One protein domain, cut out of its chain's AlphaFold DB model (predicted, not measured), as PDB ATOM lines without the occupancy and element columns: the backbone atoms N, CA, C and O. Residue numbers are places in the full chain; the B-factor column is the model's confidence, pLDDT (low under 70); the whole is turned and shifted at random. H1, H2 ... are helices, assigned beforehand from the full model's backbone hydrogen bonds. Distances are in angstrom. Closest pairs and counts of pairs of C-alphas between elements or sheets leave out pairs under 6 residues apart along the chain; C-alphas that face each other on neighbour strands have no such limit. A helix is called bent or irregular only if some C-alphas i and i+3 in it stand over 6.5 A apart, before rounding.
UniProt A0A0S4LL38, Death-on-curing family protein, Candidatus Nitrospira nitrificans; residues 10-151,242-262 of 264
ATOM      1  N   GLU A  10     -26.773 -23.366  17.597       91.62
ATOM      2  CA  GLU A  10     -28.130 -23.514  18.109       91.62
ATOM      3  C   GLU A  10     -28.446 -22.476  19.190       91.62
ATOM      4  O   GLU A  10     -29.549 -21.930  19.216       91.62
ATOM      5  N   ASP A  11     -27.486 -22.149  20.059       91.81
ATOM      6  CA  ASP A  11     -27.678 -21.103  21.068       91.81
ATOM      7  C   ASP A  11     -27.847 -19.723  20.429       91.81
ATOM      8  O   ASP A  11     -28.721 -18.956  20.836       91.81
ATOM      9  N   VAL A  12     -27.046 -19.400  19.408       96.56
ATOM     10  CA  VAL A  12     -27.148 -18.110  18.706       96.56
ATOM     11  C   VAL A  12     -28.438 -18.025  17.884       96.56
ATOM     12  O   VAL A  12     -29.078 -16.969  17.875       96.56
ATOM     13  N   LEU A  13     -28.869 -19.126  17.256       96.06
ATOM     14  CA  LEU A  13     -30.181 -19.226  16.606       96.06
ATOM     15  C   LEU A  13     -31.312 -18.978  17.608       96.06
ATOM     16  O   LEU A  13     -32.162 -18.121  17.373       96.06
ATOM     17  N   ARG A  14     -31.275 -19.639  18.769       91.19
ATOM     18  CA  ARG A  14     -32.285 -19.469  19.823       91.19
ATOM     19  C   ARG A  14     -32.339 -18.030  20.332       91.19
ATOM     20  O   ARG A  14     -33.420 -17.470  20.499       91.19
ATOM     21  N   ILE A  15     -31.184 -17.394  20.545       94.12
ATOM     22  CA  ILE A  15     -31.109 -15.971  20.916       94.12
ATOM     23  C   ILE A  15     -31.785 -15.097  19.853       94.12
ATOM     24  O   ILE A  15     -32.533 -14.178  20.199       94.12
ATOM     25  N   HIS A  16     -31.534 -15.374  18.571       96.94
ATOM     26  CA  HIS A  16     -32.159 -14.651  17.469       96.94
ATOM     27  C   HIS A  16     -33.683 -14.823  17.462       96.94
ATOM     28  O   HIS A  16     -34.409 -13.836  17.373       96.94
ATOM     29  N   GLU A  17     -34.178 -16.049  17.616       94.44
ATOM     30  CA  GLU A  17     -35.612 -16.359  17.659       94.44
ATOM     31  C   GLU A  17     -36.322 -15.664  18.825       94.44
ATOM     32  O   GLU A  17     -37.383 -15.064  18.637       94.44
ATOM     33  N   ILE A  18     -35.712 -15.660  20.014       87.62
ATOM     34  CA  ILE A  18     -36.244 -14.953  21.188       87.62
ATOM     35  C   ILE A  18     -36.311 -13.443  20.918       87.62
ATOM     36  O   ILE A  18     -37.318 -12.801  21.221       87.62
ATOM     37  N   LEU A  19     -35.272 -12.863  20.306       92.69
ATOM     38  CA  LEU A  19     -35.272 -11.453  19.903       92.69
ATOM     39  C   LEU A  19     -36.366 -11.147  18.870       92.69
ATOM     40  O   LEU A  19     -37.025 -10.114  18.971       92.69
ATOM     41  N   VAL A  20     -36.573 -12.019  17.882       94.31
ATOM     42  CA  VAL A  20     -37.640 -11.859  16.882       94.31
ATOM     43  C   VAL A  20     -39.004 -11.868  17.567       94.31
ATOM     44  O   VAL A  20     -39.805 -10.962  17.336       94.31
ATOM     45  N   ALA A  21     -39.247 -12.838  18.450       89.81
ATOM     46  CA  ALA A  21     -40.503 -12.960  19.182       89.81
ATOM     47  C   ALA A  21     -40.769 -11.746  20.091       89.81
ATOM     48  O   ALA A  21     -41.870 -11.193  20.067       89.81
ATOM     49  N   ASP A  22     -39.766 -11.284  20.847       87.44
ATOM     50  CA  ASP A  22     -39.911 -10.140  21.760       87.44
ATOM     51  C   ASP A  22     -40.201  -8.822  21.021       87.44
ATOM     52  O   ASP A  22     -40.972  -7.984  21.500       87.44
ATOM     53  N   PHE A  23     -39.622  -8.642  19.829       89.56
ATOM     54  CA  PHE A  23     -39.788  -7.431  19.021       89.56
ATOM     55  C   PHE A  23     -40.919  -7.520  17.988       89.56
ATOM     56  O   PHE A  23     -41.185  -6.526  17.314       89.56
ATOM     57  N   ALA A  24     -41.630  -8.647  17.879       89.56
ATOM     58  CA  ALA A  24     -42.651  -8.869  16.848       89.56
ATOM     59  C   ALA A  24     -43.772  -7.811  16.839       89.56
ATOM     60  O   ALA A  24     -44.298  -7.476  15.782       89.56
ATOM     61  N   LYS A  25     -44.131  -7.275  18.014       81.50
ATOM     62  CA  LYS A  25     -45.159  -6.227  18.185       81.50
ATOM     63  C   LYS A  25     -44.578  -4.841  18.483       81.50
ATOM     64  O   LYS A  25     -45.322  -3.926  18.830       81.50
ATOM     65  N   ALA A  26     -43.255  -4.690  18.437       82.56
ATOM     66  CA  ALA A  26     -42.617  -3.392  18.610       82.56
ATOM     67  C   ALA A  26     -42.745  -2.559  17.323       82.56
ATOM     68  O   ALA A  26     -42.989  -3.098  16.249       82.56
ATOM     69  N   ASN A  27     -42.521  -1.246  17.421       82.25
ATOM     70  CA  ASN A  27     -42.491  -0.361  16.247       82.25
ATOM     71  C   ASN A  27     -41.298  -0.645  15.313       82.25
ATOM     72  O   ASN A  27     -41.198  -0.059  14.240       82.25
ATOM     73  N   ASP A  28     -40.377  -1.510  15.735       83.94
ATOM     74  CA  ASP A  28     -39.131  -1.824  15.058       83.94
ATOM     75  C   ASP A  28     -38.813  -3.337  15.066       83.94
ATOM     76  O   ASP A  28     -37.791  -3.782  15.624       83.94
ATOM     77  N   PRO A  29     -39.686  -4.152  14.444       91.25
ATOM     78  CA  PRO A  29     -39.531  -5.598  14.422       91.25
ATOM     79  C   PRO A  29     -38.235  -6.012  13.715       91.25
ATOM     80  O   PRO A  29     -37.667  -5.281  12.899       91.25
ATOM     81  N   ILE A  30     -37.755  -7.215  14.021       92.25
ATOM     82  CA  ILE A  30     -36.699  -7.849  13.230       92.25
ATOM     83  C   ILE A  30     -37.380  -8.454  12.002       92.25
ATOM     84  O   ILE A  30     -37.965  -9.527  12.087       92.25
ATOM     85  N   SER A  31     -37.360  -7.729  10.883       91.12
ATOM     86  CA  SER A  31     -37.976  -8.160   9.625       91.12
ATOM     87  C   SER A  31     -37.117  -7.747   8.418       91.12
ATOM     88  O   SER A  31     -36.657  -6.601   8.395       91.12
ATOM     89  N   PRO A  32     -36.871  -8.631   7.431       93.94
ATOM     90  CA  PRO A  32     -37.195 -10.057   7.459       93.94
ATOM     91  C   PRO A  32     -36.411 -10.788   8.563       93.94
ATOM     92  O   PRO A  32     -35.245 -10.486   8.815       93.94
ATOM     93  N   ALA A  33     -37.085 -11.699   9.266       93.31
ATOM     94  CA  ALA A  33     -36.492 -12.510  10.326       93.31
ATOM     95  C   ALA A  33     -35.819 -13.765   9.754       93.31
ATOM     96  O   ALA A  33     -36.104 -14.169   8.628       93.31
ATOM     97  N   GLY A  34     -34.984 -14.411  10.567       93.50
ATOM     98  CA  GLY A  34     -34.467 -15.744  10.277       93.50
ATOM     99  C   GLY A  34     -33.057 -15.770   9.700       93.50
ATOM    100  O   GLY A  34     -32.443 -14.745   9.371       93.50
ATOM    101  N   LEU A  35     -32.538 -16.994   9.630       97.31
ATOM    102  CA  LEU A  35     -31.216 -17.309   9.115       97.31
ATOM    103  C   LEU A  35     -31.169 -17.040   7.607       97.31
ATOM    104  O   LEU A  35     -31.987 -17.560   6.856       97.31
ATOM    105  N   ARG A  36     -30.199 -16.230   7.184       97.12
ATOM    106  CA  ARG A  36     -29.893 -15.982   5.771       97.12
ATOM    107  C   ARG A  36     -28.943 -17.044   5.232       97.12
ATOM    108  O   ARG A  36     -29.106 -17.489   4.104       97.12
ATOM    109  N   ASP A  37     -27.934 -17.400   6.023       98.00
ATOM    110  CA  ASP A  37     -26.868 -18.312   5.616       98.00
ATOM    111  C   ASP A  37     -26.281 -19.031   6.838       98.00
ATOM    112  O   ASP A  37     -25.764 -18.395   7.763       98.00
ATOM    113  N   LEU A  38     -26.368 -20.365   6.834       97.69
ATOM    114  CA  LEU A  38     -25.856 -21.210   7.910       97.69
ATOM    115  C   LEU A  38     -24.327 -21.198   7.979       97.69
ATOM    116  O   LEU A  38     -23.783 -21.079   9.072       97.69
ATOM    117  N   GLY A  39     -23.633 -21.242   6.842       98.25
ATOM    118  CA  GLY A  39     -22.172 -21.256   6.799       98.25
ATOM    119  C   GLY A  39     -21.569 -19.959   7.342       98.25
ATOM    120  O   GLY A  39     -20.542 -19.976   8.024       98.25
ATOM    121  N   LEU A  40     -22.237 -18.821   7.127       97.88
ATOM    122  CA  LEU A  40     -21.843 -17.546   7.738       97.88
ATOM    123  C   LEU A  40     -22.027 -17.545   9.264       97.88
ATOM    124  O   LEU A  40     -21.205 -16.941   9.967       97.88
ATOM    125  N   LEU A  41     -23.056 -18.227   9.779       98.31
ATOM    126  CA  LEU A  41     -23.272 -18.387  11.220       98.31
ATOM    127  C   LEU A  41     -22.253 -19.349  11.838       98.31
ATOM    128  O   LEU A  41     -21.628 -19.010  12.842       98.31
ATOM    129  N   GLU A  42     -22.042 -20.510  11.219       98.19
ATOM    130  CA  GLU A  42     -21.025 -21.490  11.613       98.19
ATOM    131  C   GLU A  42     -19.636 -20.856  11.620       98.19
ATOM    132  O   GLU A  42     -18.887 -21.007  12.583       98.19
ATOM    133  N   SER A  43     -19.317 -20.060  10.594       97.50
ATOM    134  CA  SER A  43     -18.082 -19.281  10.536       97.50
ATOM    135  C   SER A  43     -17.972 -18.322  11.720       97.50
ATOM    136  O   SER A  43     -16.931 -18.291  12.368       97.50
ATOM    137  N   ALA A  44     -19.032 -17.573  12.047       97.31
ATOM    138  CA  ALA A  44     -19.031 -16.619  13.157       97.31
ATOM    139  C   ALA A  44     -18.827 -17.299  14.521       97.31
ATOM    140  O   ALA A  44     -17.999 -16.852  15.319       97.31
ATOM    141  N   VAL A  45     -19.560 -18.384  14.776       97.62
ATOM    142  CA  VAL A  45     -19.523 -19.149  16.032       97.62
ATOM    143  C   VAL A  45     -18.223 -19.949  16.163       97.62
ATOM    144  O   VAL A  45     -17.622 -20.008  17.241       97.62
ATOM    145  N   GLY A  46     -17.733 -20.507  15.055       96.69
ATOM    146  CA  GLY A  46     -16.502 -21.292  14.972       96.69
ATOM    147  C   GLY A  46     -15.241 -20.508  15.338       96.69
ATOM    148  O   GLY A  46     -14.258 -21.099  15.786       96.69
ATOM    149  N   ARG A  47     -15.274 -19.169  15.260       95.12
ATOM    150  CA  ARG A  47     -14.159 -18.300  15.685       95.12
ATOM    151  C   ARG A  47     -13.724 -18.554  17.128       95.12
ATOM    152  O   ARG A  47     -12.536 -18.439  17.420       95.12
ATOM    153  N   GLN A  48     -14.651 -18.928  18.012       95.81
ATOM    154  CA  GLN A  48     -14.365 -19.245  19.420       95.81
ATOM    155  C   GLN A  48     -13.425 -20.454  19.570       95.81
ATOM    156  O   GLN A  48     -12.674 -20.540  20.536       95.81
ATOM    157  N   HIS A  49     -13.434 -21.361  18.590       94.62
ATOM    158  CA  HIS A  49     -12.660 -22.604  18.582       94.62
ATOM    159  C   HIS A  49     -11.399 -22.513  17.708       94.62
ATOM    160  O   HIS A  49     -10.676 -23.493  17.548       94.62
ATOM    161  N   THR A  50     -11.113 -21.339  17.129       92.62
ATOM    162  CA  THR A  50      -9.901 -21.131  16.325       92.62
ATOM    163  C   THR A  50      -8.670 -21.250  17.215       92.62
ATOM    164  O   THR A  50      -8.614 -20.628  18.274       92.62
ATOM    165  N   GLY A  51      -7.667 -22.011  16.784       89.62
ATOM    166  CA  GLY A  51      -6.473 -22.286  17.574       89.62
ATOM    167  C   GLY A  51      -5.449 -23.130  16.820       89.62
ATOM    168  O   GLY A  51      -5.660 -23.499  15.667       89.62
ATOM    169  N   GLY A  52      -4.334 -23.428  17.477       90.62
ATOM    170  CA  GLY A  52      -3.253 -24.252  16.940       90.62
ATOM    171  C   GLY A  52      -2.383 -24.806  18.065       90.62
ATOM    172  O   GLY A  52      -2.319 -24.229  19.149       90.62
ATOM    173  N   GLY A  53      -1.741 -25.955  17.840       84.50
ATOM    174  CA  GLY A  53      -0.846 -26.565  18.836       84.50
ATOM    175  C   GLY A  53      -1.525 -26.904  20.172       84.50
ATOM    176  O   GLY A  53      -0.901 -26.782  21.221       84.50
ATOM    177  N   GLY A  54      -2.813 -27.268  20.144       83.12
ATOM    178  CA  GLY A  54      -3.595 -27.600  21.343       83.12
ATOM    179  C   GLY A  54      -4.050 -26.396  22.176       83.12
ATOM    180  O   GLY A  54      -4.561 -26.588  23.276       83.12
ATOM    181  N   LYS A  55      -3.880 -25.165  21.676       87.50
ATOM    182  CA  LYS A  55      -4.312 -23.931  22.347       87.50
ATOM    183  C   LYS A  55      -5.278 -23.131  21.486       87.50
ATOM    184  O   LYS A  55      -5.121 -23.062  20.265       87.50
ATOM    185  N   LEU A  56      -6.264 -22.513  22.129       91.69
ATOM    186  CA  LEU A  56      -7.175 -21.581  21.471       91.69
ATOM    187  C   LEU A  56      -6.453 -20.263  21.182       91.69
ATOM    188  O   LEU A  56      -5.609 -19.818  21.944       91.69
ATOM    189  N   LYS A  57      -6.815 -19.600  20.088       93.44
ATOM    190  CA  LYS A  57      -6.364 -18.237  19.780       93.44
ATOM    191  C   LYS A  57      -6.973 -17.221  20.752       93.44
ATOM    192  O   LYS A  57      -6.328 -16.244  21.119       93.44
ATOM    193  N   TYR A  58      -8.222 -17.453  21.154       93.81
ATOM    194  CA  TYR A  58      -9.003 -16.594  22.043       93.81
ATOM    195  C   TYR A  58      -9.261 -17.321  23.371       93.81
ATOM    196  O   TYR A  58     -10.348 -17.829  23.617       93.81
ATOM    197  N   GLU A  59      -8.232 -17.411  24.215       92.94
ATOM    198  CA  GLU A  59      -8.227 -18.290  25.399       92.94
ATOM    199  C   GLU A  59      -9.078 -17.775  26.569       92.94
ATOM    200  O   GLU A  59      -9.507 -18.548  27.426       92.94
ATOM    201  N   THR A  60      -9.312 -16.461  26.646       94.75
ATOM    202  CA  THR A  60     -10.062 -15.863  27.760       94.75
ATOM    203  C   THR A  60     -11.545 -15.688  27.419       94.75
ATOM    204  O   THR A  60     -11.878 -15.396  26.267       94.75
ATOM    205  N   PRO A  61     -12.459 -15.727  28.412       94.75
ATOM    206  CA  PRO A  61     -13.878 -15.455  28.174       94.75
ATOM    207  C   PRO A  61     -14.156 -14.115  27.487       94.75
ATOM    208  O   PRO A  61     -15.073 -14.019  26.678       94.75
ATOM    209  N   ALA A  62     -13.350 -13.086  27.774       96.62
ATOM    210  CA  ALA A  62     -13.468 -11.781  27.134       96.62
ATOM    211  C   ALA A  62     -13.075 -11.821  25.646       96.62
ATOM    212  O   ALA A  62     -13.756 -11.212  24.827       96.62
ATOM    213  N   GLN A  63     -12.010 -12.550  25.292       97.12
ATOM    214  CA  GLN A  63     -11.589 -12.726  23.899       97.12
ATOM    215  C   GLN A  63     -12.578 -13.596  23.111       97.12
ATOM    216  O   GLN A  63     -12.931 -13.244  21.986       97.12
ATOM    217  N   SER A  64     -13.072 -14.685  23.708       97.62
ATOM    218  CA  SER A  64     -14.086 -15.547  23.086       97.62
ATOM    219  C   SER A  64     -15.405 -14.793  22.855       97.62
ATOM    220  O   SER A  64     -15.928 -14.776  21.740       97.62
ATOM    221  N   ALA A  65     -15.886 -14.038  23.852       97.88
ATOM    222  CA  ALA A  65     -17.068 -13.186  23.695       97.88
ATOM    223  C   ALA A  65     -16.873 -12.105  22.616       97.88
ATOM    224  O   ALA A  65     -17.790 -11.823  21.845       97.88
ATOM    225  N   ALA A  66     -15.680 -11.504  22.546       97.94
ATOM    226  CA  ALA A  66     -15.344 -10.489  21.553       97.94
ATOM    227  C   ALA A  66     -15.360 -11.039  20.122       97.94
ATOM    228  O   ALA A  66     -15.947 -10.422  19.231       97.94
ATOM    229  N   THR A  67     -14.739 -12.201  19.895       97.75
ATOM    230  CA  THR A  67     -14.691 -12.805  18.557       97.75
ATOM    231  C   THR A  67     -16.064 -13.294  18.102       97.75
ATOM    232  O   THR A  67     -16.406 -13.125  16.930       97.75
ATOM    233  N   LEU A  68     -16.882 -13.806  19.032       98.38
ATOM    234  CA  LEU A  68     -18.273 -14.167  18.772       98.38
ATOM    235  C   LEU A  68     -19.100 -12.936  18.377       98.38
ATOM    236  O   LEU A  68     -19.771 -12.952  17.348       98.38
ATOM    237  N   MET A  69     -19.026 -11.854  19.162       98.00
ATOM    238  CA  MET A  69     -19.730 -10.600  18.876       98.00
ATOM    239  C   MET A  69     -19.368 -10.065  17.490       98.00
ATOM    240  O   MET A  69     -20.254  -9.712  16.715       98.00
ATOM    241  N   TYR A  70     -18.070 -10.020  17.185       97.62
ATOM    242  CA  TYR A  70     -17.562  -9.560  15.899       97.62
ATOM    243  C   TYR A  70     -18.108 -10.407  14.746       97.62
ATOM    244  O   TYR A  70     -18.675  -9.862  13.800       97.62
ATOM    245  N   GLY A  71     -17.992 -11.736  14.852       97.19
ATOM    246  CA  GLY A  71     -18.463 -12.663  13.826       97.19
ATOM    247  C   GLY A  71     -19.963 -12.531  13.574       97.19
ATOM    248  O   GLY A  71     -20.377 -12.331  12.438       97.19
ATOM    249  N   VAL A  72     -20.789 -12.580  14.625       97.81
ATOM    250  CA  VAL A  72     -22.256 -12.501  14.480       97.81
ATOM    251  C   VAL A  72     -22.692 -11.131  13.946       97.81
ATOM    252  O   VAL A  72     -23.657 -11.043  13.188       97.81
ATOM    253  N   CYS A  73     -21.986 -10.056  14.308       97.12
ATOM    254  CA  CYS A  73     -22.307  -8.711  13.840       97.12
ATOM    255  C   CYS A  73     -21.991  -8.526  12.348       97.12
ATOM    256  O   CYS A  73     -22.840  -8.012  11.619       97.12
ATOM    257  N   ASN A  74     -20.805  -8.963  11.909       95.38
ATOM    258  CA  ASN A  74     -20.232  -8.578  10.612       95.38
ATOM    259  C   ASN A  74     -20.302  -9.672   9.536       95.38
ATOM    260  O   ASN A  74     -20.232  -9.359   8.352       95.38
ATOM    261  N   ASN A  75     -20.511 -10.946   9.895       94.75
ATOM    262  CA  ASN A  75     -20.741 -11.992   8.890       94.75
ATOM    263  C   ASN A  75     -22.136 -11.885   8.254       94.75
ATOM    264  O   ASN A  75     -22.365 -12.458   7.195       94.75
ATOM    265  N   HIS A  76     -23.073 -11.160   8.878       92.88
ATOM    266  CA  HIS A  76     -24.450 -11.002   8.398       92.88
ATOM    267  C   HIS A  76     -25.180 -12.338   8.163       92.88
ATOM    268  O   HIS A  76     -25.844 -12.529   7.147       92.88
ATOM    269  N   ALA A  77     -25.065 -13.281   9.097       96.38
ATOM    270  CA  ALA A  77     -25.674 -14.601   8.949       96.38
ATOM    271  C   ALA A  77     -27.216 -14.584   8.974       96.38
ATOM    272  O   ALA A  77     -27.845 -15.507   8.466       96.38
ATOM    273  N   PHE A  78     -27.837 -13.534   9.522       98.06
ATOM    274  CA  PHE A  78     -29.291 -13.345   9.559       98.06
ATOM    275  C   PHE A  78     -29.756 -12.290   8.554       98.06
ATOM    276  O   PHE A  78     -29.018 -11.353   8.231       98.06
ATOM    277  N   HIS A  79     -31.012 -12.389   8.114       96.38
ATOM    278  CA  HIS A  79     -31.622 -11.401   7.217       96.38
ATOM    279  C   HIS A  79     -31.695 -10.000   7.840       96.38
ATOM    280  O   HIS A  79     -31.380  -9.004   7.190       96.38
ATOM    281  N   ASN A  80     -32.060  -9.924   9.117       95.56
ATOM    282  CA  ASN A  80     -32.031  -8.707   9.919       95.56
ATOM    283  C   ASN A  80     -31.655  -9.066  11.368       95.56
ATOM    284  O   ASN A  80     -31.531 -10.232  11.720       95.56
ATOM    285  N   GLY A  81     -31.425  -8.082  12.234       95.88
ATOM    286  CA  GLY A  81     -31.188  -8.322  13.659       95.88
ATOM    287  C   GLY A  81     -29.776  -8.794  14.023       95.88
ATOM    288  O   GLY A  81     -29.543  -9.062  15.201       95.88
ATOM    289  N   ASN A  82     -28.820  -8.832  13.084       97.44
ATOM    290  CA  ASN A  82     -27.425  -9.240  13.336       97.44
ATOM    291  C   ASN A  82     -26.797  -8.483  14.521       97.44
ATOM    292  O   ASN A  82     -26.323  -9.098  15.469       97.44
ATOM    293  N   LYS A  83     -26.901  -7.145  14.543       96.94
ATOM    294  CA  LYS A  83     -26.383  -6.295  15.635       96.94
ATOM    295  C   LYS A  83     -27.000  -6.621  17.000       96.94
ATOM    296  O   LYS A  83     -26.296  -6.693  18.003       96.94
ATOM    297  N   ARG A  84     -28.324  -6.823  17.045       96.69
ATOM    298  CA  ARG A  84     -29.052  -7.167  18.282       96.69
ATOM    299  C   ARG A  84     -28.644  -8.558  18.772       96.69
ATOM    300  O   ARG A  84     -28.323  -8.719  19.945       96.69
ATOM    301  N   THR A  85     -28.577  -9.518  17.854       97.81
ATOM    302  CA  THR A  85     -28.183 -10.908  18.124       97.81
ATOM    303  C   THR A  85     -26.739 -10.980  18.618       97.81
ATOM    304  O   THR A  85     -26.480 -11.618  19.634       97.81
ATOM    305  N   ALA A  86     -25.811 -10.258  17.985       98.06
ATOM    306  CA  ALA A  86     -24.408 -10.186  18.388       98.06
ATOM    307  C   ALA A  86     -24.233  -9.621  19.803       98.06
ATOM    308  O   ALA A  86     -23.508 -10.192  20.618       98.06
ATOM    309  N   LEU A  87     -24.929  -8.520  20.113       97.38
ATOM    310  CA  LEU A  87     -24.873  -7.896  21.434       97.38
ATOM    311  C   LEU A  87     -25.384  -8.842  22.528       97.38
ATOM    312  O   LEU A  87     -24.728  -8.999  23.556       97.38
ATOM    313  N   VAL A  88     -26.539  -9.478  22.314       95.44
ATOM    314  CA  VAL A  88     -27.112 -10.402  23.303       95.44
ATOM    315  C   VAL A  88     -26.274 -11.677  23.423       95.44
ATOM    316  O   VAL A  88     -26.024 -12.113  24.542       95.44
ATOM    317  N   SER A  89     -25.744 -12.210  22.320       97.25
ATOM    318  CA  SER A  89     -24.842 -13.373  22.335       97.25
ATOM    319  C   SER A  89     -23.575 -13.106  23.145       97.25
ATOM    320  O   SER A  89     -23.188 -13.931  23.967       97.25
ATOM    321  N   MET A  90     -22.967 -11.924  22.998       97.56
ATOM    322  CA  MET A  90     -21.828 -11.512  23.825       97.56
ATOM    323  C   MET A  90     -22.194 -11.465  25.316       97.56
ATOM    324  O   MET A  90     -21.439 -11.963  26.149       97.56
ATOM    325  N   LEU A  91     -23.345 -10.879  25.666       92.44
ATOM    326  CA  LEU A  91     -23.797 -10.789  27.058       92.44
ATOM    327  C   LEU A  91     -24.045 -12.176  27.664       92.44
ATOM    328  O   LEU A  91     -23.547 -12.446  28.753       92.44
ATOM    329  N   VAL A  92     -24.741 -13.061  26.945       86.94
ATOM    330  CA  VAL A  92     -25.008 -14.445  27.371       86.94
ATOM    331  C   VAL A  92     -23.710 -15.238  27.518       86.94
ATOM    332  O   VAL A  92     -23.533 -15.923  28.522       86.94
ATOM    333  N   HIS A  93     -22.772 -15.103  26.578       93.19
ATOM    334  CA  HIS A  93     -21.470 -15.770  26.649       93.19
ATOM    335  C   HIS A  93     -20.668 -15.332  27.883       93.19
ATOM    336  O   HIS A  93     -20.092 -16.165  28.587       93.19
ATOM    337  N   LEU A  94     -20.601 -14.025  28.167       89.88
ATOM    338  CA  LEU A  94     -19.952 -13.531  29.389       89.88
ATOM    339  C   LEU A  94     -20.608 -14.133  30.628       89.88
ATOM    340  O   LEU A  94     -19.916 -14.569  31.547       89.88
ATOM    341  N   ASP A  95     -21.931 -14.225  30.602       82.88
ATOM    342  CA  ASP A  95     -22.702 -14.708  31.726       82.88
ATOM    343  C   ASP A  95     -22.511 -16.210  32.000       82.88
ATOM    344  O   ASP A  95     -22.360 -16.617  33.152       82.88
ATOM    345  N   GLN A  96     -22.426 -17.038  30.950       80.56
ATOM    346  CA  GLN A  96     -22.056 -18.459  31.059       80.56
ATOM    347  C   GLN A  96     -20.656 -18.661  31.647       80.56
ATOM    348  O   GLN A  96     -20.389 -19.661  32.306       80.56
ATOM    349  N   ASN A  97     -19.767 -17.687  31.456       83.88
ATOM    350  CA  ASN A  97     -18.419 -17.694  32.015       83.88
ATOM    351  C   ASN A  97     -18.326 -16.974  33.375       83.88
ATOM    352  O   ASN A  97     -17.225 -16.669  33.846       83.88
ATOM    353  N   GLY A  98     -19.466 -16.689  34.015       76.31
ATOM    354  CA  GLY A  98     -19.530 -16.073  35.341       76.31
ATOM    355  C   GLY A  98     -19.063 -14.616  35.368       76.31
ATOM    356  O   GLY A  98     -18.565 -14.150  36.396       76.31
ATOM    357  N   LEU A  99     -19.179 -13.903  34.246       84.06
ATOM    358  CA  LEU A  99     -18.818 -12.496  34.114       84.06
ATOM    359  C   LEU A  99     -20.056 -11.639  33.856       84.06
ATOM    360  O   LEU A  99     -20.942 -11.995  33.087       84.06
ATOM    361  N   THR A 100     -20.068 -10.448  34.443       84.31
ATOM    362  CA  THR A 100     -21.028  -9.392  34.111       84.31
ATOM    363  C   THR A 100     -20.286  -8.104  33.802       84.31
ATOM    364  O   THR A 100     -19.216  -7.844  34.350       84.31
ATOM    365  N   LEU A 101     -20.864  -7.265  32.946       85.25
ATOM    366  CA  LEU A 101     -20.365  -5.910  32.731       85.25
ATOM    367  C   LEU A 101     -20.807  -5.014  33.895       85.25
ATOM    368  O   LEU A 101     -22.006  -4.901  34.171       85.25
ATOM    369  N   GLN A 102     -19.845  -4.387  34.567       81.00
ATOM    370  CA  GLN A 102     -20.059  -3.376  35.601       81.00
ATOM    371  C   GLN A 102     -19.885  -1.971  35.010       81.00
ATOM    372  O   GLN A 102     -19.215  -1.801  33.990       81.00
ATOM    373  N   ASP A 103     -20.557  -0.982  35.609       76.50
ATOM    374  CA  ASP A 103     -20.461   0.448  35.263       76.50
ATOM    375  C   ASP A 103     -20.651   0.755  33.773       76.50
ATOM    376  O   ASP A 103     -20.195   1.767  33.254       76.50
ATOM    377  N   THR A 104     -21.353  -0.136  33.072       84.56
ATOM    378  CA  THR A 104     -21.572  -0.055  31.635       84.56
ATOM    379  C   THR A 104     -23.012   0.335  31.385       84.56
ATOM    380  O   THR A 104     -23.940  -0.447  31.620       84.56
ATOM    381  N   ASN A 105     -23.214   1.548  30.882       85.31
ATOM    382  CA  ASN A 105     -24.553   2.020  30.561       85.31
ATOM    383  C   ASN A 105     -24.971   1.652  29.126       85.31
ATOM    384  O   ASN A 105     -24.177   1.275  28.262       85.31
ATOM    385  N   GLN A 106     -26.265   1.811  28.852       87.31
ATOM    386  CA  GLN A 106     -26.869   1.527  27.550       87.31
ATOM    387  C   GLN A 106     -26.235   2.332  26.396       87.31
ATOM    388  O   GLN A 106     -26.099   1.828  25.282       87.31
ATOM    389  N   LYS A 107     -25.796   3.576  26.638       88.94
ATOM    390  CA  LYS A 107     -25.154   4.399  25.599       88.94
ATOM    391  C   LYS A 107     -23.781   3.847  25.212       88.94
ATOM    392  O   LYS A 107     -23.425   3.924  24.042       88.94
ATOM    393  N   GLU A 108     -23.023   3.304  26.159       92.44
ATOM    394  CA  GLU A 108     -21.720   2.692  25.884       92.44
ATOM    395  C   GLU A 108     -21.852   1.392  25.092       92.44
ATOM    396  O   GLU A 108     -21.143   1.228  24.103       92.44
ATOM    397  N   LEU A 109     -22.797   0.518  25.459       93.69
ATOM    398  CA  LEU A 109     -23.079  -0.700  24.684       93.69
ATOM    399  C   LEU A 109     -23.502  -0.369  23.257       93.69
ATOM    400  O   LEU A 109     -23.005  -0.981  22.317       93.69
ATOM    401  N   PHE A 110     -24.366   0.638  23.096       93.50
ATOM    402  CA  PHE A 110     -24.776   1.128  21.782       93.50
ATOM    403  C   PHE A 110     -23.581   1.620  20.951       93.50
ATOM    404  O   PHE A 110     -23.469   1.283  19.776       93.50
ATOM    405  N   LYS A 111     -22.677   2.404  21.553       94.00
ATOM    406  CA  LYS A 111     -21.465   2.884  20.871       94.00
ATOM    407  C   LYS A 111     -20.548   1.733  20.466       94.00
ATOM    408  O   LYS A 111     -20.025   1.762  19.360       94.00
ATOM    409  N   LEU A 112     -20.370   0.737  21.337       95.19
ATOM    410  CA  LEU A 112     -19.534  -0.427  21.052       95.19
ATOM    411  C   LEU A 112     -20.053  -1.197  19.836       95.19
ATOM    412  O   LEU A 112     -19.316  -1.360  18.875       95.19
ATOM    413  N   ILE A 113     -21.310  -1.649  19.862       95.62
ATOM    414  CA  ILE A 113     -21.860  -2.465  18.767       95.62
ATOM    415  C   ILE A 113     -21.917  -1.690  17.445       95.62
ATOM    416  O   ILE A 113     -21.695  -2.281  16.394       95.62
ATOM    417  N   LEU A 114     -22.157  -0.374  17.481       94.25
ATOM    418  CA  LEU A 114     -22.117   0.449  16.274       94.25
ATOM    419  C   LEU A 114     -20.689   0.567  15.725       94.25
ATOM    420  O   LEU A 114     -20.496   0.448  14.522       94.25
ATOM    421  N   ALA A 115     -19.690   0.730  16.597       93.31
ATOM    422  CA  ALA A 115     -18.291   0.742  16.181       93.31
ATOM    423  C   ALA A 115     -17.849  -0.607  15.591       93.31
ATOM    424  O   ALA A 115     -17.108  -0.620  14.616       93.31
ATOM    425  N   VAL A 116     -18.333  -1.730  16.138       94.19
ATOM    426  CA  VAL A 116     -18.100  -3.074  15.575       94.19
ATOM    427  C   VAL A 116     -18.721  -3.203  14.185       94.19
ATOM    428  O   VAL A 116     -18.054  -3.666  13.268       94.19
ATOM    429  N   ALA A 117     -19.980  -2.782  14.031       93.06
ATOM    430  CA  ALA A 117     -20.715  -2.888  12.771       93.06
ATOM    431  C   ALA A 117     -20.120  -2.028  11.646       93.06
ATOM    432  O   ALA A 117     -20.241  -2.372  10.476       93.06
ATOM    433  N   ASN A 118     -19.502  -0.904  12.006       91.50
ATOM    434  CA  ASN A 118     -18.919   0.032  11.052       91.50
ATOM    435  C   ASN A 118     -17.414  -0.177  10.820       91.50
ATOM    436  O   ASN A 118     -16.829   0.561  10.036       91.50
ATOM    437  N   HIS A 119     -16.775  -1.127  11.511       89.56
ATOM    438  CA  HIS A 119     -15.311  -1.262  11.542       89.56
ATOM    439  C   HIS A 119     -14.573  -0.001  12.055       89.56
ATOM    440  O   HIS A 119     -13.426   0.276  11.696       89.56
ATOM    441  N   ASP A 120     -15.217   0.751  12.957       86.75
ATOM    442  CA  ASP A 120     -14.750   2.036  13.508       86.75
ATOM    443  C   ASP A 120     -14.032   1.890  14.865       86.75
ATOM    444  O   ASP A 120     -13.795   2.866  15.588       86.75
ATOM    445  N   LEU A 121     -13.700   0.665  15.276       82.25
ATOM    446  CA  LEU A 121     -12.955   0.454  16.512       82.25
ATOM    447  C   LEU A 121     -11.533   0.997  16.367       82.25
ATOM    448  O   LEU A 121     -10.797   0.629  15.455       82.25
ATOM    449  N   ALA A 122     -11.148   1.874  17.296       65.44
ATOM    450  CA  ALA A 122      -9.838   2.507  17.307       65.44
ATOM    451  C   ALA A 122      -8.724   1.457  17.449       65.44
ATOM    452  O   ALA A 122      -8.365   1.042  18.553       65.44
ATOM    453  N   VAL A 123      -8.162   1.050  16.315       62.00
ATOM    454  CA  VAL A 123      -6.917   0.291  16.236       62.00
ATOM    455  C   VAL A 123      -5.720   1.249  16.309       62.00
ATOM    456  O   VAL A 123      -5.808   2.384  15.833       62.00
ATOM    457  N   PRO A 124      -4.592   0.849  16.925       55.81
ATOM    458  CA  PRO A 124      -3.405   1.694  17.010       55.81
ATOM    459  C   PRO A 124      -2.981   2.202  15.625       55.81
ATOM    460  O   PRO A 124      -2.870   1.416  14.689       55.81
ATOM    461  N   LYS A 125      -2.675   3.505  15.520       50.69
ATOM    462  CA  LYS A 125      -2.360   4.271  14.288       50.69
ATOM    463  C   LYS A 125      -1.251   3.703  13.370       50.69
ATOM    464  O   LYS A 125      -0.968   4.297  12.337       50.69
ATOM    465  N   ARG A 126      -0.593   2.600  13.741       53.91
ATOM    466  CA  ARG A 126       0.470   1.924  12.971       53.91
ATOM    467  C   ARG A 126       0.103   0.508  12.500       53.91
ATOM    468  O   ARG A 126       0.922  -0.123  11.842       53.91
ATOM    469  N   GLY A 127      -1.084  -0.001  12.831       55.25
ATOM    470  CA  GLY A 127      -1.555  -1.317  12.394       55.25
ATOM    471  C   GLY A 127      -2.478  -1.231  11.180       55.25
ATOM    472  O   GLY A 127      -3.274  -0.301  11.064       55.25
ATOM    473  N   ARG A 128      -2.408  -2.226  10.291       59.72
ATOM    474  CA  ARG A 128      -3.457  -2.467   9.290       59.72
ATOM    475  C   ARG A 128      -4.748  -2.799  10.044       59.72
ATOM    476  O   ARG A 128      -4.713  -3.659  10.923       59.72
ATOM    477  N   GLN A 129      -5.862  -2.138   9.719       69.75
ATOM    478  CA  GLN A 129      -7.179  -2.584  10.185       69.75
ATOM    479  C   GLN A 129      -7.346  -4.054   9.789       69.75
ATOM    480  O   GLN A 129      -7.219  -4.409   8.616       69.75
ATOM    481  N   SER A 130      -7.527  -4.916  10.785       85.81
ATOM    482  CA  SER A 130      -7.725  -6.345  10.594       85.81
ATOM    483  C   SER A 130      -8.808  -6.836  11.551       85.81
ATOM    484  O   SER A 130      -8.932  -6.287  12.652       85.81
ATOM    485  N   PRO A 131      -9.543  -7.902  11.185       88.12
ATOM    486  CA  PRO A 131     -10.526  -8.513  12.072       88.12
ATOM    487  C   PRO A 131      -9.957  -8.856  13.451       88.12
ATOM    488  O   PRO A 131     -10.625  -8.688  14.464       88.12
ATOM    489  N   ASP A 132      -8.702  -9.299  13.506       89.44
ATOM    490  CA  ASP A 132      -8.041  -9.643  14.765       89.44
ATOM    491  C   ASP A 132      -7.771  -8.420  15.641       89.44
ATOM    492  O   ASP A 132      -7.960  -8.480  16.853       89.44
ATOM    493  N   ALA A 133      -7.363  -7.306  15.035       90.00
ATOM    494  CA  ALA A 133      -7.098  -6.076  15.766       90.00
ATOM    495  C   ALA A 133      -8.398  -5.452  16.310       90.00
ATOM    496  O   ALA A 133      -8.413  -4.930  17.426       90.00
ATOM    497  N   GLU A 134      -9.502  -5.562  15.568       92.25
ATOM    498  CA  GLU A 134     -10.830  -5.171  16.051       92.25
ATOM    499  C   GLU A 134     -11.314  -6.076  17.188       92.25
ATOM    500  O   GLU A 134     -11.748  -5.576  18.227       92.25
ATOM    501  N   VAL A 135     -11.186  -7.400  17.042       94.81
ATOM    502  CA  VAL A 135     -11.531  -8.357  18.105       94.81
ATOM    503  C   VAL A 135     -10.730  -8.082  19.374       94.81
ATOM    504  O   VAL A 135     -11.302  -8.075  20.462       94.81
ATOM    505  N   GLU A 136      -9.439  -7.784  19.257       93.69
ATOM    506  CA  GLU A 136      -8.601  -7.420  20.401       93.69
ATOM    507  C   GLU A 136      -9.058  -6.099  21.048       93.69
ATOM    508  O   GLU A 136      -9.082  -5.973  22.277       93.69
ATOM    509  N   ALA A 137      -9.497  -5.111  20.262       94.19
ATOM    510  CA  ALA A 137     -10.064  -3.871  20.795       94.19
ATOM    511  C   ALA A 137     -11.370  -4.118  21.578       94.19
ATOM    512  O   ALA A 137     -11.541  -3.566  22.672       94.19
ATOM    513  N   ILE A 138     -12.256  -4.986  21.070       95.94
ATOM    514  CA  ILE A 138     -13.483  -5.413  21.767       95.94
ATOM    515  C   ILE A 138     -13.121  -6.173  23.045       95.94
ATOM    516  O   ILE A 138     -13.641  -5.855  24.115       95.94
ATOM    517  N   ALA A 139     -12.195  -7.132  22.972       96.44
ATOM    518  CA  ALA A 139     -11.768  -7.936  24.114       96.44
ATOM    519  C   ALA A 139     -11.209  -7.052  25.235       96.44
ATOM    520  O   ALA A 139     -11.575  -7.217  26.399       96.44
ATOM    521  N   ASN A 140     -10.395  -6.051  24.891       94.94
ATOM    522  CA  ASN A 140      -9.890  -5.067  25.844       94.94
ATOM    523  C   ASN A 140     -10.995  -4.171  26.411       94.94
ATOM    524  O   ASN A 140     -10.964  -3.819  27.595       94.94
ATOM    525  N   TRP A 141     -11.981  -3.795  25.595       95.06
ATOM    526  CA  TRP A 141     -13.151  -3.062  26.070       95.06
ATOM    527  C   TRP A 141     -13.938  -3.871  27.107       95.06
ATOM    528  O   TRP A 141     -14.259  -3.325  28.167       95.06
ATOM    529  N   ILE A 142     -14.171  -5.160  26.833       96.00
ATOM    530  CA  ILE A 142     -14.858  -6.101  27.724       96.00
ATOM    531  C   ILE A 142     -14.033  -6.305  28.991       96.00
ATOM    532  O   ILE A 142     -14.547  -6.100  30.081       96.00
ATOM    533  N   LYS A 143     -12.745  -6.643  28.877       94.56
ATOM    534  CA  LYS A 143     -11.860  -6.953  30.011       94.56
ATOM    535  C   LYS A 143     -11.796  -5.828  31.047       94.56
ATOM    536  O   LYS A 143     -11.713  -6.108  32.235       94.56
ATOM    537  N   ARG A 144     -11.860  -4.563  30.617       93.06
ATOM    538  CA  ARG A 144     -11.876  -3.396  31.522       93.06
ATOM    539  C   ARG A 144     -13.179  -3.228  32.314       93.06
ATOM    540  O   ARG A 144     -13.190  -2.467  33.271       93.06
ATOM    541  N   ARG A 145     -14.268  -3.876  31.890       93.12
ATOM    542  CA  ARG A 145     -15.628  -3.720  32.445       93.12
ATOM    543  C   ARG A 145     -16.210  -5.019  32.995       93.12
ATOM    544  O   ARG A 145     -17.148  -4.985  33.783       93.12
ATOM    545  N   ALA A 146     -15.698  -6.159  32.545       90.56
ATOM    546  CA  ALA A 146     -16.140  -7.475  32.950       90.56
ATOM    547  C   ALA A 146     -15.571  -7.797  34.327       90.56
ATOM    548  O   ALA A 146     -14.357  -7.892  34.513       90.56
ATOM    549  N   VAL A 147     -16.465  -8.000  35.281       84.44
ATOM    550  CA  VAL A 147     -16.125  -8.410  36.638       84.44
ATOM    551  C   VAL A 147     -16.770  -9.751  36.932       84.44
ATOM    552  O   VAL A 147     -17.855 -10.062  36.432       84.44
ATOM    553  N   LYS A 148     -16.116 -10.543  37.782       79.56
ATOM    554  CA  LYS A 148     -16.813 -11.629  38.467       79.56
ATOM    555  C   LYS A 148     -17.735 -10.974  39.496       79.56
ATOM    556  O   LYS A 148     -17.225 -10.238  40.346       79.56
ATOM    557  N   PRO A 149     -19.057 -11.182  39.435       66.25
ATOM    558  CA  PRO A 149     -19.941 -10.638  40.452       66.25
ATOM    559  C   PRO A 149     -19.499 -11.156  41.829       66.25
ATOM    560  O   PRO A 149     -19.262 -12.355  42.002       66.25
ATOM    561  N   GLN A 150     -19.334 -10.264  42.814       51.50
ATOM    562  CA  GLN A 150     -19.017 -10.681  44.182       51.50
ATOM    563  C   GLN A 150     -20.166 -11.547  44.718       51.50
ATOM    564  O   GLN A 150     -21.291 -11.077  44.825       51.50
ATOM    565  N   ARG A 151     -19.861 -12.821  45.016       40.47
ATOM    566  CA  ARG A 151     -20.685 -13.825  45.721       40.47
ATOM    567  C   ARG A 151     -22.204 -13.559  45.748       40.47
ATOM    568  O   ARG A 151     -22.750 -13.069  46.737       40.47
ATOM    569  N   ASP A 242     -32.462 -21.029  33.193       60.78
ATOM    570  CA  ASP A 242     -32.840 -21.364  31.805       60.78
ATOM    571  C   ASP A 242     -32.309 -20.330  30.794       60.78
ATOM    572  O   ASP A 242     -32.502 -19.122  30.970       60.78
ATOM    573  N   SER A 243     -31.630 -20.807  29.746       58.41
ATOM    574  CA  SER A 243     -31.032 -19.981  28.694       58.41
ATOM    575  C   SER A 243     -31.997 -18.908  28.182       58.41
ATOM    576  O   SER A 243     -31.601 -17.749  28.067       58.41
ATOM    577  N   GLN A 244     -33.280 -19.236  27.997       63.53
ATOM    578  CA  GLN A 244     -34.284 -18.278  27.541       63.53
ATOM    579  C   GLN A 244     -34.527 -17.158  28.559       63.53
ATOM    580  O   GLN A 244     -34.553 -15.989  28.190       63.53
ATOM    581  N   ALA A 245     -34.592 -17.470  29.853       59.94
ATOM    582  CA  ALA A 245     -34.715 -16.467  30.908       59.94
ATOM    583  C   ALA A 245     -33.522 -15.507  30.985       59.94
ATOM    584  O   ALA A 245     -33.680 -14.335  31.336       59.94
ATOM    585  N   ILE A 246     -32.317 -16.010  30.702       66.75
ATOM    586  CA  ILE A 246     -31.106 -15.183  30.634       66.75
ATOM    587  C   ILE A 246     -31.240 -14.195  29.475       66.75
ATOM    588  O   ILE A 246     -31.031 -12.993  29.662       66.75
ATOM    589  N   VAL A 247     -31.633 -14.695  28.300       73.88
ATOM    590  CA  VAL A 247     -31.870 -13.868  27.113       73.88
ATOM    591  C   VAL A 247     -32.956 -12.826  27.394       73.88
ATOM    592  O   VAL A 247     -32.704 -11.637  27.204       73.88
ATOM    593  N   ASP A 248     -34.107 -13.227  27.937       69.31
ATOM    594  CA  ASP A 248     -35.217 -12.335  28.304       69.31
ATOM    595  C   ASP A 248     -34.768 -11.247  29.293       69.31
ATOM    596  O   ASP A 248     -35.113 -10.068  29.155       69.31
ATOM    597  N   GLY A 249     -33.959 -11.620  30.289       69.56
ATOM    598  CA  GLY A 249     -33.380 -10.692  31.257       69.56
ATOM    599  C   GLY A 249     -32.498  -9.635  30.590       69.56
ATOM    600  O   GLY A 249     -32.635  -8.439  30.874       69.56
ATOM    601  N   PHE A 250     -31.636 -10.049  29.658       80.25
ATOM    602  CA  PHE A 250     -30.805  -9.124  28.890       80.25
ATOM    603  C   PHE A 250     -31.614  -8.252  27.938       80.25
ATOM    604  O   PHE A 250     -31.368  -7.044  27.877       80.25
ATOM    605  N   ILE A 251     -32.601  -8.819  27.247       78.12
ATOM    606  CA  ILE A 251     -33.498  -8.068  26.369       78.12
ATOM    607  C   ILE A 251     -34.213  -6.979  27.161       78.12
ATOM    608  O   ILE A 251     -34.180  -5.817  26.767       78.12
ATOM    609  N   ASN A 252     -34.796  -7.315  28.313       72.25
ATOM    610  CA  ASN A 252     -35.503  -6.344  29.143       72.25
ATOM    611  C   ASN A 252     -34.569  -5.265  29.696       72.25
ATOM    612  O   ASN A 252     -34.881  -4.074  29.606       72.25
ATOM    613  N   LYS A 253     -33.393  -5.653  30.202       74.19
ATOM    614  CA  LYS A 253     -32.397  -4.713  30.737       74.19
ATOM    615  C   LYS A 253     -31.873  -3.747  29.670       74.19
ATOM    616  O   LYS A 253     -31.661  -2.567  29.957       74.19
ATOM    617  N   TYR A 254     -31.665  -4.231  28.448       82.69
ATOM    618  CA  TYR A 254     -31.023  -3.486  27.362       82.69
ATOM    619  C   TYR A 254     -31.983  -3.113  26.223       82.69
ATOM    620  O   TYR A 254     -31.536  -2.732  25.138       82.69
ATOM    621  N   ARG A 255     -33.300  -3.145  26.474       84.31
ATOM    622  CA  ARG A 255     -34.351  -2.937  25.462       84.31
ATOM    623  C   ARG A 255     -34.172  -1.645  24.671       84.31
ATOM    624  O   ARG A 255     -34.335  -1.650  23.453       84.31
ATOM    625  N   ASN A 256     -33.791  -0.545  25.326       85.69
ATOM    626  CA  ASN A 256     -33.621   0.737  24.634       85.69
ATOM    627  C   ASN A 256     -32.402   0.732  23.699       85.69
ATOM    628  O   ASN A 256     -32.471   1.325  22.625       85.69
ATOM    629  N   VAL A 257     -31.301   0.060  24.063       89.88
ATOM    630  CA  VAL A 257     -30.170  -0.152  23.136       89.88
ATOM    631  C   VAL A 257     -30.620  -0.973  21.946       89.88
ATOM    632  O   VAL A 257     -30.409  -0.554  20.814       89.88
ATOM    633  N   LEU A 258     -31.261  -2.113  22.206       90.38
ATOM    634  CA  LEU A 258     -31.685  -3.047  21.169       90.38
ATOM    635  C   LEU A 258     -32.653  -2.392  20.178       90.38
ATOM    636  O   LEU A 258     -32.474  -2.562  18.975       90.38
ATOM    637  N   ARG A 259     -33.588  -1.562  20.664       88.25
ATOM    638  CA  ARG A 259     -34.460  -0.747  19.806       88.25
ATOM    639  C   ARG A 259     -33.682   0.220  18.928       88.25
ATOM    640  O   ARG A 259     -33.936   0.354  17.744       88.25
ATOM    641  N   ARG A 260     -32.672   0.898  19.471       88.38
ATOM    642  CA  ARG A 260     -31.881   1.861  18.687       88.38
ATOM    643  C   ARG A 260     -31.028   1.213  17.595       88.38
ATOM    644  O   ARG A 260     -30.616   1.916  16.683       88.38
ATOM    645  N   LEU A 261     -30.759  -0.091  17.678       87.25
ATOM    646  CA  LEU A 261     -30.019  -0.842  16.655       87.25
ATOM    647  C   LEU A 261     -30.884  -1.263  15.463       87.25
ATOM    648  O   LEU A 261     -30.365  -1.867  14.528       87.25
ATOM    649  N   SER A 262     -32.192  -1.003  15.500       79.81
ATOM    650  CA  SER A 262     -33.088  -1.245  14.369       79.81
ATOM    651  C   SER A 262     -32.986  -0.184  13.276       79.81
ATOM    652  O   SER A 262     -33.228  -0.486  12.115       79.81
TER     653      SER A 262
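What this domain is: This is residues 10 to 151 and 242 to 262 of the 264 residues of the protein "Death-on-curing family protein" of Candidatus Nitrospira nitrificans (UniProt A0A0S4LL38). Two helices side by side, H3 and H4, make the core and run opposite ways; H2 and H6 pack on H3, and H1 and H7 pack on H4. H5 packs with residues 113 to 117 on residues 70 to 74 of H3 and with residues 106 to 110 on residues 254 to 260 of H7; the packing of the helices is mostly crossed, with 2 of 9 touching pairs at a shallow tilt. The printed part has 163 residues with seven named helices, H1 to H7 in order along the chain, and no named strand; the class is all helix. The whole is compact, with a radius of gyration of the C-alphas of 15.1 A and spans of 45 by 40 by 33 A.

Where its parts are: H1, residues 10 to 23, begins at C-alpha 10 (-28.130, -23.514, 18.109) and is 19.9 A long from first to last C-alpha. H2 is residues 38 to 49. H3, residues 61 to 74, is 19.9 A long, and H4, residues 82 to 96, 20.7 A. H5 is residues 106 to 117. H6, residues 131 to 143, begins at C-alpha 131 (-10.526, -8.513, 12.072). H7, residues 243 to 260, is 24.0 A long and ends at C-alpha 260 (-31.881, 1.861, 18.687). H7 is irregular: C-alphas 253 and 256 are 8.3 A apart, and it has a kink of 74 degrees near residue 254.

How they stand to each other: H3 and H4 form a helical hairpin at a shallow tilt of 15 degrees; their closest C-alphas, those of Met 69 and Ala 86, are 4.7 A apart. H2 and H3 form another, at 19 degrees, with the C-alphas of Ala 44 and Gly 71 closest at 4.1 A. H6 touches H3 at a steep tilt of 50 degrees, closest at the C-alphas of Gln 63 and Ala 139, 4.8 A. H1 touches residues 84 to 89 of H4 at a steep tilt of 59 degrees, closest at the C-alphas of His 16 and Thr 85, 5.5 A. H7 touches H4, closest at the C-alphas of Arg 84 and Leu 258, 5.7 A. With residues 244 to 251 H7 touches H1, closest at the C-alphas of Ile 15 and Val 247, 6.6 A. H5 and H7 touch about perpendicular, at 87 degrees, closest at the C-alphas of Phe 110 and Val 257, 5.7 A. H2 and H7 are apart. In H1, H3, H4, H5 and H6 every O i to N i+4 pair is within hydrogen-bond range; H2 has 6 of 8 and H7 12 of 14.

The domain as a whole: The C-alphas farthest apart, those of Asn 27 and Gly 53, are 49.3 A apart. Residues 152 to 241 are not printed, and C-alphas 151 and 242 are 20.0 A apart across the cut. The links H1 to H2, H2 to H3 and H5 to H6 are long. The pLDDT is under 70 at residues 122 to 129, 149 to 151, 242 to 246 and 248 to 249.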